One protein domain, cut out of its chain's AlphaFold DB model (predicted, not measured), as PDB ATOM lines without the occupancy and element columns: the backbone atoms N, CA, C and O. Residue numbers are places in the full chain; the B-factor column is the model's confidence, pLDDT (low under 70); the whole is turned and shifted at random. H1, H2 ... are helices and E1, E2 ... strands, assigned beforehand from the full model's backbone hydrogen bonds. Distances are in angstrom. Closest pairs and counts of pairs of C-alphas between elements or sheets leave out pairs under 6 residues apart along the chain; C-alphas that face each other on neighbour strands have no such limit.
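This is residues 5 to 77 of the 93 residues of an uncharacterized protein of Ancylostoma ceylanicum (UniProt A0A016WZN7). Two separate strand hairpins, E1 with E2 and E3 with E4, make an open frame; H2 runs lengthwise over the E3 E4 hairpin, and H1 is set crosswise beside H2. The E1 E2 hairpin runs along the longest axis. The 73 printed residues run H1 E1 E2 H2 E3 E4, two antiparallel sheets, mixed class; compact, radius of gyration of the C-alphas 12.5 A, spans 37 by 27 by 25 A.

H1, residues 5 to 12, begins at C-alpha 5 (116.792, 79.488, 97.778). E1 is 21 to 27, 18.6 A; E2 33 to 39, 18.8 A; H2 44 to 53, 14.3 A; E3 63 to 68; E4 71 to 76, ending at C-alpha 76 (132.053, 74.864, 105.815).

H1 and H2 only just touch, with 3 pairs of C-alphas within 8 A, closest Tyr 8 and Phe 50 at 6.8 A, about perpendicular at 78 degrees. In both helices every O i to N i+4 pair is within hydrogen-bond range. Hairpin E1 E2 has N 24 and O 36 at 2.8 A; hairpin E3 E4 has N 66 and O 73 at 2.9 A. E2 and E3 are near each other. The closest C-alphas of H2 and E3, Cys 44 and Cys 68, are 5.9 A apart.

The C-alphas farthest apart, Asn 13 and Asn 30, are 37.1 A apart. The printed part has no cut and no long link. Residues 26 to 33 and 56 to 57 are under pLDDT 70.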
ATOM      1  N   PHE A   5     118.048  78.925  97.300       90.62
ATOM      2  CA  PHE A   5     116.792  79.488  97.778       90.62
ATOM      3  C   PHE A   5     115.585  78.714  97.244       90.62
ATOM      4  O   PHE A   5     114.689  78.436  98.030       90.62
ATOM      5  N   ASP A   6     115.602  78.273  95.985       90.62
ATOM      6  CA  ASP A   6     114.519  77.470  95.391       90.62
ATOM      7  C   ASP A   6     114.348  76.131  96.141       90.62
ATOM      8  O   ASP A   6     113.244  75.626  96.341       90.62
ATOM      9  N   ASP A   7     115.452  75.542  96.603       91.25
ATOM     10  CA  ASP A   7     115.416  74.332  97.428       91.25
ATOM     11  C   ASP A   7     114.926  74.604  98.848       91.25
ATOM     12  O   ASP A   7     114.186  73.790  99.403       91.25
ATOM     13  N   TYR A   8     115.288  75.753  99.422       91.88
ATOM     14  CA  TYR A   8     114.755  76.168 100.715       91.88
ATOM     15  C   TYR A   8     113.236  76.358 100.650       91.88
ATOM     16  O   TYR A   8     112.526  75.886 101.538       91.88
ATOM     17  N   GLU A   9     112.743  77.010  99.596       93.12
ATOM     18  CA  GLU A   9     111.318  77.214  99.333       93.12
ATOM     19  C   GLU A   9     110.560  75.886  99.301       93.12
ATOM     20  O   GLU A   9     109.599  75.698 100.051       93.12
ATOM     21  N   ARG A  10     111.051  74.926  98.505       91.44
ATOM     22  CA  ARG A  10     110.451  73.589  98.391       91.44
ATOM     23  C   ARG A  10     110.484  72.809  99.699       91.44
ATOM     24  O   ARG A  10     109.480  72.209 100.070       91.44
ATOM     25  N   ALA A  11     111.617  72.815 100.399       91.12
ATOM     26  CA  ALA A  11     111.786  72.046 101.629       91.12
ATOM     27  C   ALA A  11     110.917  72.566 102.785       91.12
ATOM     28  O   ALA A  11     110.579  71.805 103.687       91.12
ATOM     29  N   ASN A  12     110.566  73.853 102.768       90.62
ATOM     30  CA  ASN A  12     109.931  74.522 103.902       90.62
ATOM     31  C   ASN A  12     108.552  75.110 103.579       90.62
ATOM     32  O   ASN A  12     107.996  75.815 104.419       90.62
ATOM     33  N   ASN A  13     108.006  74.832 102.387       90.44
ATOM     34  CA  ASN A  13     106.765  75.430 101.883       90.44
ATOM     35  C   ASN A  13     106.763  76.964 102.044       90.44
ATOM     36  O   ASN A  13     105.825  77.568 102.568       90.44
ATOM     37  N   PHE A  14     107.882  77.577 101.660       91.75
ATOM     38  CA  PHE A  14     108.138  79.010 101.768       91.75
ATOM     39  C   PHE A  14     108.278  79.602 100.365       91.75
ATOM     40  O   PHE A  14     108.718  78.910  99.459       91.75
ATOM     41  N   TRP A  15     107.960  80.885 100.187       93.06
ATOM     42  CA  TRP A  15     108.204  81.589  98.927       93.06
ATOM     43  C   TRP A  15     108.883  82.929  99.166       93.06
ATOM     44  O   TRP A  15     108.370  83.817  99.859       93.06
ATOM     45  N   PHE A  16     110.044  83.096  98.553       92.19
ATOM     46  CA  PHE A  16     110.715  84.366  98.447       92.19
ATOM     47  C   PHE A  16     110.005  85.261  97.435       92.19
ATOM     48  O   PHE A  16     109.497  84.871  96.389       92.19
ATOM     49  N   THR A  17     110.010  86.541  97.761       91.56
ATOM     50  CA  THR A  17     109.597  87.626  96.886       91.56
ATOM     51  C   THR A  17     110.794  88.543  96.700       91.56
ATOM     52  O   THR A  17     111.727  88.534  97.505       91.56
ATOM     53  N   ARG A  18     110.727  89.461  95.732       87.06
ATOM     54  CA  ARG A  18     111.741  90.525  95.579       87.06
ATOM     55  C   ARG A  18     111.945  91.373  96.848       87.06
ATOM     56  O   ARG A  18     112.946  92.069  96.976       87.06
ATOM     57  N   LYS A  19     110.980  91.361  97.779       88.19
ATOM     58  CA  LYS A  19     111.061  92.073  99.062       88.19
ATOM     59  C   LYS A  19     111.724  91.244 100.166       88.19
ATOM     60  O   LYS A  19     112.254  91.843 101.100       88.19
ATOM     61  N   THR A  20     111.664  89.913 100.086       92.12
ATOM     62  CA  THR A  20     112.153  88.997 101.132       92.12
ATOM     63  C   THR A  20     113.465  88.308 100.782       92.12
ATOM     64  O   THR A  20     114.136  87.858 101.701       92.12
ATOM     65  N   LEU A  21     113.855  88.282  99.507       93.00
ATOM     66  CA  LEU A  21     115.180  87.881  99.041       93.00
ATOM     67  C   LEU A  21     115.772  89.020  98.216       93.00
ATOM     68  O   LEU A  21     115.281  89.335  97.130       93.00
ATOM     69  N   LYS A  22     116.835  89.639  98.728       90.50
ATOM     70  CA  LYS A  22     117.592  90.656  97.997       90.50
ATOM     71  C   LYS A  22     119.024  90.201  97.824       90.50
ATOM     72  O   LYS A  22     119.711  89.932  98.803       90.50
ATOM     73  N   ARG A  23     119.491  90.164  96.578       88.00
ATOM     74  CA  ARG A  23     120.919  90.042  96.300       88.00
ATOM     75  C   ARG A  23     121.582  91.378  96.612       88.00
ATOM     76  O   ARG A  23     121.129  92.413  96.131       88.00
ATOM     77  N   GLN A  24     122.635  91.332  97.408       82.12
ATOM     78  CA  GLN A  24     123.537  92.448  97.624       82.12
ATOM     79  C   GLN A  24     124.847  92.124  96.907       82.12
ATOM     80  O   GLN A  24     125.363  91.007  97.004       82.12
ATOM     81  N   GLU A  25     125.371  93.077  96.144       70.25
ATOM     82  CA  GLU A  25     126.740  92.962  95.659       70.25
ATOM     83  C   GLU A  25     127.671  93.169  96.851       70.25
ATOM     84  O   GLU A  25     127.615  94.192  97.531       70.25
ATOM     85  N   GLY A  26     128.472  92.150  97.151       64.25
ATOM     86  CA  GLY A  26     129.456  92.187  98.219       64.25
ATOM     87  C   GLY A  26     130.827  91.848  97.662       64.25
ATOM     88  O   GLY A  26     130.960  90.985  96.796       64.25
ATOM     89  N   TYR A  27     131.851  92.501  98.191       67.44
ATOM     90  CA  TYR A  27     133.242  92.132  97.968       67.44
ATOM     91  C   TYR A  27     133.830  91.704  99.311       67.44
ATOM     92  O   TYR A  27     133.526  92.305 100.343       67.44
ATOM     93  N   ASN A  28     134.631  90.638  99.329       67.06
ATOM     94  CA  ASN A  28     135.391  90.304 100.530       67.06
ATOM     95  C   ASN A  28     136.549  91.303 100.722       67.06
ATOM     96  O   ASN A  28     136.830  92.134  99.859       67.06
ATOM     97  N   SER A  29     137.261  91.200 101.844       65.62
ATOM     98  CA  SER A  29     138.429  92.044 102.144       65.62
ATOM     99  C   SER A  29     139.569  91.940 101.124       65.62
ATOM    100  O   SER A  29     140.483  92.755 101.156       65.62
ATOM    101  N   ASN A  30     139.522  90.945 100.235       68.62
ATOM    102  CA  ASN A  30     140.506  90.705  99.184       68.62
ATOM    103  C   ASN A  30     139.984  91.157  97.804       68.62
ATOM    104  O   ASN A  30     140.589  90.829  96.788       68.62
ATOM    105  N   GLY A  31     138.844  91.859  97.751       66.81
ATOM    106  CA  GLY A  31     138.237  92.349  96.512       66.81
ATOM    107  C   GLY A  31     137.560  91.274  95.654       66.81
ATOM    108  O   GLY A  31     137.185  91.554  94.519       66.81
ATOM    109  N   LEU A  32     137.374  90.052  96.163       68.94
ATOM    110  CA  LEU A  32     136.660  88.995  95.444       68.94
ATOM    111  C   LEU A  32     135.153  89.143  95.627       68.94
ATOM    112  O   LEU A  32     134.669  89.352  96.743       68.94
ATOM    113  N   LEU A  33     134.417  88.970  94.528       63.31
ATOM    114  CA  LEU A  33     132.961  89.002  94.517       63.31
ATOM    115  C   LEU A  33     132.406  87.900  95.434       63.31
ATOM    116  O   LEU A  33     132.592  86.706  95.191       63.31
ATOM    117  N   LYS A  34     131.694  88.308  96.481       72.00
ATOM    118  CA  LYS A  34     130.925  87.432  97.359       72.00
ATOM    119  C   LYS A  34     129.455  87.588  96.995       72.00
ATOM    120  O   LYS A  34     128.912  88.689  97.004       72.00
ATOM    121  N   ALA A  35     128.791  86.480  96.683       79.00
ATOM    122  CA  ALA A  35     127.343  86.491  96.551       79.00
ATOM    123  C   ALA A  35     126.736  86.670  97.953       79.00
ATOM    124  O   ALA A  35     126.729  85.739  98.756       79.00
ATOM    125  N   GLN A  36     126.295  87.889  98.265       85.25
ATOM    126  CA  GLN A  36     125.646  88.223  99.527       85.25
ATOM    127  C   GLN A  36     124.141  88.352  99.307       85.25
ATOM    128  O   GLN A  36     123.684  88.875  98.290       85.25
ATOM    129  N   TYR A  37     123.360  87.862 100.265       88.56
ATOM    130  CA  TYR A  37     121.906  87.906 100.204       88.56
ATOM    131  C   TYR A  37     121.340  88.374 101.537       88.56
ATOM    132  O   TYR A  37     121.782  87.940 102.597       88.56
ATOM    133  N   GLU A  38     120.348  89.252 101.468       89.62
ATOM    134  CA  GLU A  38     119.513  89.645 102.596       89.62
ATOM    135  C   GLU A  38     118.201  88.861 102.518       89.62
ATOM    136  O   GLU A  38     117.488  88.913 101.509       89.62
ATOM    137  N   LEU A  39     117.894  88.141 103.597       91.75
ATOM    138  CA  LEU A  39     116.698  87.321 103.744       91.75
ATOM    139  C   LEU A  39     115.784  87.936 104.804       91.75
ATOM    140  O   LEU A  39     116.243  88.309 105.881       91.75
ATOM    141  N   LYS A  40     114.481  88.021 104.526       91.44
ATOM    142  CA  LYS A  40     113.466  88.477 105.493       91.44
ATOM    143  C   LYS A  40     112.417  87.408 105.729       91.44
ATOM    144  O   LYS A  40     112.026  86.714 104.795       91.44
ATOM    145  N   LYS A  41     111.893  87.374 106.960       90.75
ATOM    146  CA  LYS A  41     110.855  86.427 107.414       90.75
ATOM    147  C   LYS A  41     111.285  84.954 107.354       90.75
ATOM    148  O   LYS A  41     110.437  84.074 107.281       90.75
ATOM    149  N   VAL A  42     112.589  84.707 107.370       91.19
ATOM    150  CA  VAL A  42     113.171  83.367 107.435       91.19
ATOM    151  C   VAL A  42     113.456  83.040 108.895       91.19
ATOM    152  O   VAL A  42     114.029  83.868 109.603       91.19
ATOM    153  N   ASP A  43     113.064  81.846 109.337       90.88
ATOM    154  CA  ASP A  43     113.466  81.331 110.641       90.88
ATOM    155  C   ASP A  43     114.938  80.890 110.595       90.88
ATOM    156  O   ASP A  43     115.338  80.062 109.772       90.88
ATOM    157  N   CYS A  44     115.755  81.470 111.473       89.19
ATOM    158  CA  CYS A  44     117.199  81.250 111.500       89.19
ATOM    159  C   CYS A  44     117.573  79.782 111.738       89.19
ATOM    160  O   CYS A  44     118.499  79.268 111.111       89.19
ATOM    161  N   LEU A  45     116.859  79.100 112.639       89.12
ATOM    162  CA  LEU A  45     117.153  77.718 113.016       89.12
ATOM    163  C   LEU A  45     116.735  76.755 111.905       89.12
ATOM    164  O   LEU A  45     117.458  75.808 111.594       89.12
ATOM    165  N   GLN A  46     115.588  77.006 111.276       91.69
ATOM    166  CA  GLN A  46     115.117  76.264 110.113       91.69
ATOM    167  C   GLN A  46     116.079  76.423 108.933       91.69
ATOM    168  O   GLN A  46     116.461  75.432 108.309       91.69
ATOM    169  N   PHE A  47     116.545  77.648 108.671       91.12
ATOM    170  CA  PHE A  47     117.518  77.919 107.616       91.12
ATOM    171  C   PHE A  47     118.870  77.253 107.881       91.12
ATOM    172  O   PHE A  47     119.456  76.660 106.976       91.12
ATOM    173  N   GLN A  48     119.346  77.268 109.127       89.44
ATOM    174  CA  GLN A  48     120.558  76.552 109.516       89.44
ATOM    175  C   GLN A  48     120.429  75.040 109.284       89.44
ATOM    176  O   GLN A  48     121.316  74.441 108.677       89.44
ATOM    177  N   LYS A  49     119.323  74.422 109.722       91.12
ATOM    178  CA  LYS A  49     119.054  72.990 109.495       91.12
ATOM    179  C   LYS A  49     119.010  72.654 108.007       91.12
ATOM    180  O   LYS A  49     119.594  71.657 107.594       91.12
ATOM    181  N   PHE A  50     118.373  73.506 107.206       91.31
ATOM    182  CA  PHE A  50     118.358  73.356 105.756       91.31
ATOM    183  C   PHE A  50     119.775  73.389 105.166       91.31
ATOM    184  O   PHE A  50     120.148  72.472 104.436       91.31
ATOM    185  N   LEU A  51     120.598  74.379 105.525       88.62
ATOM    186  CA  LEU A  51     121.976  74.466 105.036       88.62
ATOM    187  C   LEU A  51     122.825  73.251 105.438       88.62
ATOM    188  O   LEU A  51     123.655  72.805 104.658       88.62
ATOM    189  N   LEU A  52     122.606  72.680 106.621       86.94
ATOM    190  CA  LEU A  52     123.290  71.451 107.036       86.94
ATOM    191  C   LEU A  52     122.825  70.212 106.251       86.94
ATOM    192  O   LEU A  52     123.553  69.227 106.183       86.94
ATOM    193  N   SER A  53     121.624  70.250 105.669       88.00
ATOM    194  CA  SER A  53     121.049  69.125 104.921       88.00
ATOM    195  C   SER A  53     121.460  69.081 103.445       88.00
ATOM    196  O   SER A  53     121.388  68.022 102.819       88.00
ATOM    197  N   ILE A  54     121.888  70.209 102.867       84.69
ATOM    198  CA  ILE A  54     122.215  70.283 101.440       84.69
ATOM    199  C   ILE A  54     123.627  69.776 101.141       84.69
ATOM    200  O   ILE A  54     124.579  70.011 101.881       84.69
ATOM    201  N   ARG A  55     123.786  69.124  99.984       71.56
ATOM    202  CA  ARG A  55     125.103  68.761  99.450       71.56
ATOM    203  C   ARG A  55     125.692  69.949  98.691       71.56
ATOM    204  O   ARG A  55     125.131  70.420  97.704       71.56
ATOM    205  N   SER A  56     126.839  70.420  99.157       66.44
ATOM    206  CA  SER A  56     127.530  71.617  98.661       66.44
ATOM    207  C   SER A  56     127.924  71.578  97.185       66.44
ATOM    208  O   SER A  56     127.951  72.618  96.522       66.44
ATOM    209  N   ASN A  57     128.188  70.378  96.660       67.00
ATOM    210  CA  ASN A  57     128.576  70.147  95.271       67.00
ATOM    211  C   ASN A  57     127.520  70.621  94.261       67.00
ATOM    212  O   ASN A  57     127.880  70.975  93.143       67.00
ATOM    213  N   ARG A  58     126.244  70.689  94.656       75.00
ATOM    214  CA  ARG A  58     125.140  71.130  93.792       75.00
ATOM    215  C   ARG A  58     125.133  72.639  93.529       75.00
ATOM    216  O   ARG A  58     124.596  73.069  92.517       75.00
ATOM    217  N   TYR A  59     125.734  73.436  94.415       74.81
ATOM    218  CA  TYR A  59     125.630  74.903  94.389       74.81
ATOM    219  C   TYR A  59     126.979  75.623  94.267       74.81
ATOM    220  O   TYR A  59     127.025  76.846  94.386       74.81
ATOM    221  N   HIS A  60     128.081  74.887  94.074       75.75
ATOM    222  CA  HIS A  60     129.451  75.429  94.088       75.75
ATOM    223  C   HIS A  60     129.755  76.300  95.327       75.75
ATOM    224  O   HIS A  60     130.557  77.234  95.276       75.75
ATOM    225  N   LEU A  61     129.117  75.994  96.463       75.75
ATOM    226  CA  LEU A  61     129.298  76.724  97.716       75.75
ATOM    227  C   LEU A  61     130.524  76.181  98.451       75.75
ATOM    228  O   LEU A  61     130.587  74.996  98.767       75.75
ATOM    229  N   ARG A  62     131.491  77.057  98.751       77.88
ATOM    230  CA  ARG A  62     132.669  76.702  99.565       77.88
ATOM    231  C   ARG A  62     132.450  76.976 101.047       77.88
ATOM    232  O   ARG A  62     132.623  76.087 101.871       77.88
ATOM    233  N   ASN A  63     132.031  78.199 101.355       78.94
ATOM    234  CA  ASN A  63     131.745  78.674 102.702       78.94
ATOM    235  C   ASN A  63     130.444  79.468 102.685       78.94
ATOM    236  O   ASN A  63     130.197  80.237 101.754       78.94
ATOM    237  N   VAL A  64     129.646  79.321 103.736       83.88
ATOM    238  CA  VAL A  64     128.462  80.146 103.967       83.88
ATOM    239  C   VAL A  64     128.625  80.829 105.309       83.88
ATOM    240  O   VAL A  64     128.918  80.185 106.311       83.88
ATOM    241  N   HIS A  65     128.440  82.143 105.326       86.44
ATOM    242  CA  HIS A  65     128.454  82.928 106.548       86.44
ATOM    243  C   HIS A  65     127.097  83.600 106.693       86.44
ATOM    244  O   HIS A  65     126.679  84.326 105.790       86.44
ATOM    245  N   VAL A  66     126.403  83.306 107.788       87.69
ATOM    246  CA  VAL A  66     125.032  83.752 108.020       87.69
ATOM    247  C   VAL A  66     125.001  84.628 109.257       87.69
ATOM    248  O   VAL A  66     125.420  84.207 110.334       87.69
ATOM    249  N   PHE A  67     124.453  85.828 109.088       89.25
ATOM    250  CA  PHE A  67     124.080  86.728 110.169       89.25
ATOM    251  C   PHE A  67     122.559  86.690 110.307       89.25
ATOM    252  O   PHE A  67     121.842  87.048 109.374       89.25
ATOM    253  N   CYS A  68     122.066  86.232 111.452       87.56
ATOM    254  CA  CYS A  68     120.648  86.044 111.711       87.56
ATOM    255  C   CYS A  68     120.274  86.629 113.079       87.56
ATOM    256  O   CYS A  68     120.345  85.964 114.114       87.56
ATOM    257  N   GLY A  69     119.914  87.915 113.090       81.62
ATOM    258  CA  GLY A  69     119.664  88.655 114.327       81.62
ATOM    259  C   GLY A  69     120.921  88.728 115.199       81.62
ATOM    260  O   GLY A  69     121.964  89.185 114.741       81.62
ATOM    261  N   SER A  70     120.825  88.261 116.447       81.81
ATOM    262  CA  SER A  70     121.956  88.159 117.382       81.81
ATOM    263  C   SER A  70     122.839  86.924 117.158       81.81
ATOM    264  O   SER A  70     123.874  86.794 117.810       81.81
ATOM    265  N   TYR A  71     122.460  86.020 116.251       81.38
ATOM    266  CA  TYR A  71     123.196  84.790 115.974       81.38
ATOM    267  C   TYR A  71     123.998  84.927 114.689       81.38
ATOM    268  O   TYR A  71     123.475  85.304 113.645       81.38
ATOM    269  N   THR A  72     125.277  84.581 114.753       86.44
ATOM    270  CA  THR A  72     126.138  84.493 113.573       86.44
ATOM    271  C   THR A  72     126.768  83.116 113.537       86.44
ATOM    272  O   THR A  72     127.245  82.630 114.562       86.44
ATOM    273  N   TYR A  73     126.779  82.480 112.370       83.62
ATOM    274  CA  TYR A  73     127.433  81.190 112.194       83.62
ATOM    275  C   TYR A  73     128.086  81.068 110.818       83.62
ATOM    276  O   TYR A  73     127.672  81.689 109.836       83.62
ATOM    277  N   THR A  74     129.121  80.235 110.753       84.25
ATOM    278  CA  THR A  74     129.825  79.896 109.515       84.25
ATOM    279  C   THR A  74     129.700  78.403 109.279       84.25
ATOM    280  O   THR A  74     130.005  77.615 110.171       84.25
ATOM    281  N   LEU A  75     129.277  78.017 108.079       83.69
ATOM    282  CA  LEU A  75     129.248  76.631 107.633       83.69
ATOM    283  C   LEU A  75     130.303  76.416 106.553       83.69
ATOM    284  O   LEU A  75     130.335  77.119 105.537       83.69
ATOM    285  N   CYS A  76     131.145  75.420 106.798       81.06
ATOM    286  CA  CYS A  76     132.053  74.864 105.815       81.06
ATOM    287  C   CYS A  76     131.264  73.908 104.919       81.06
ATOM    288  O   CYS A  76     130.709  72.926 105.405       81.06
ATOM    289  N   MET A  77     131.174  74.228 103.632       76.31
ATOM    290  CA  MET A  77     130.425  73.434 102.657       76.31
ATOM    291  C   MET A  77     131.372  72.608 101.772       76.31
ATOM    292  O   MET A  77     130.986  71.561 101.268       76.31
TER     293      MET A  77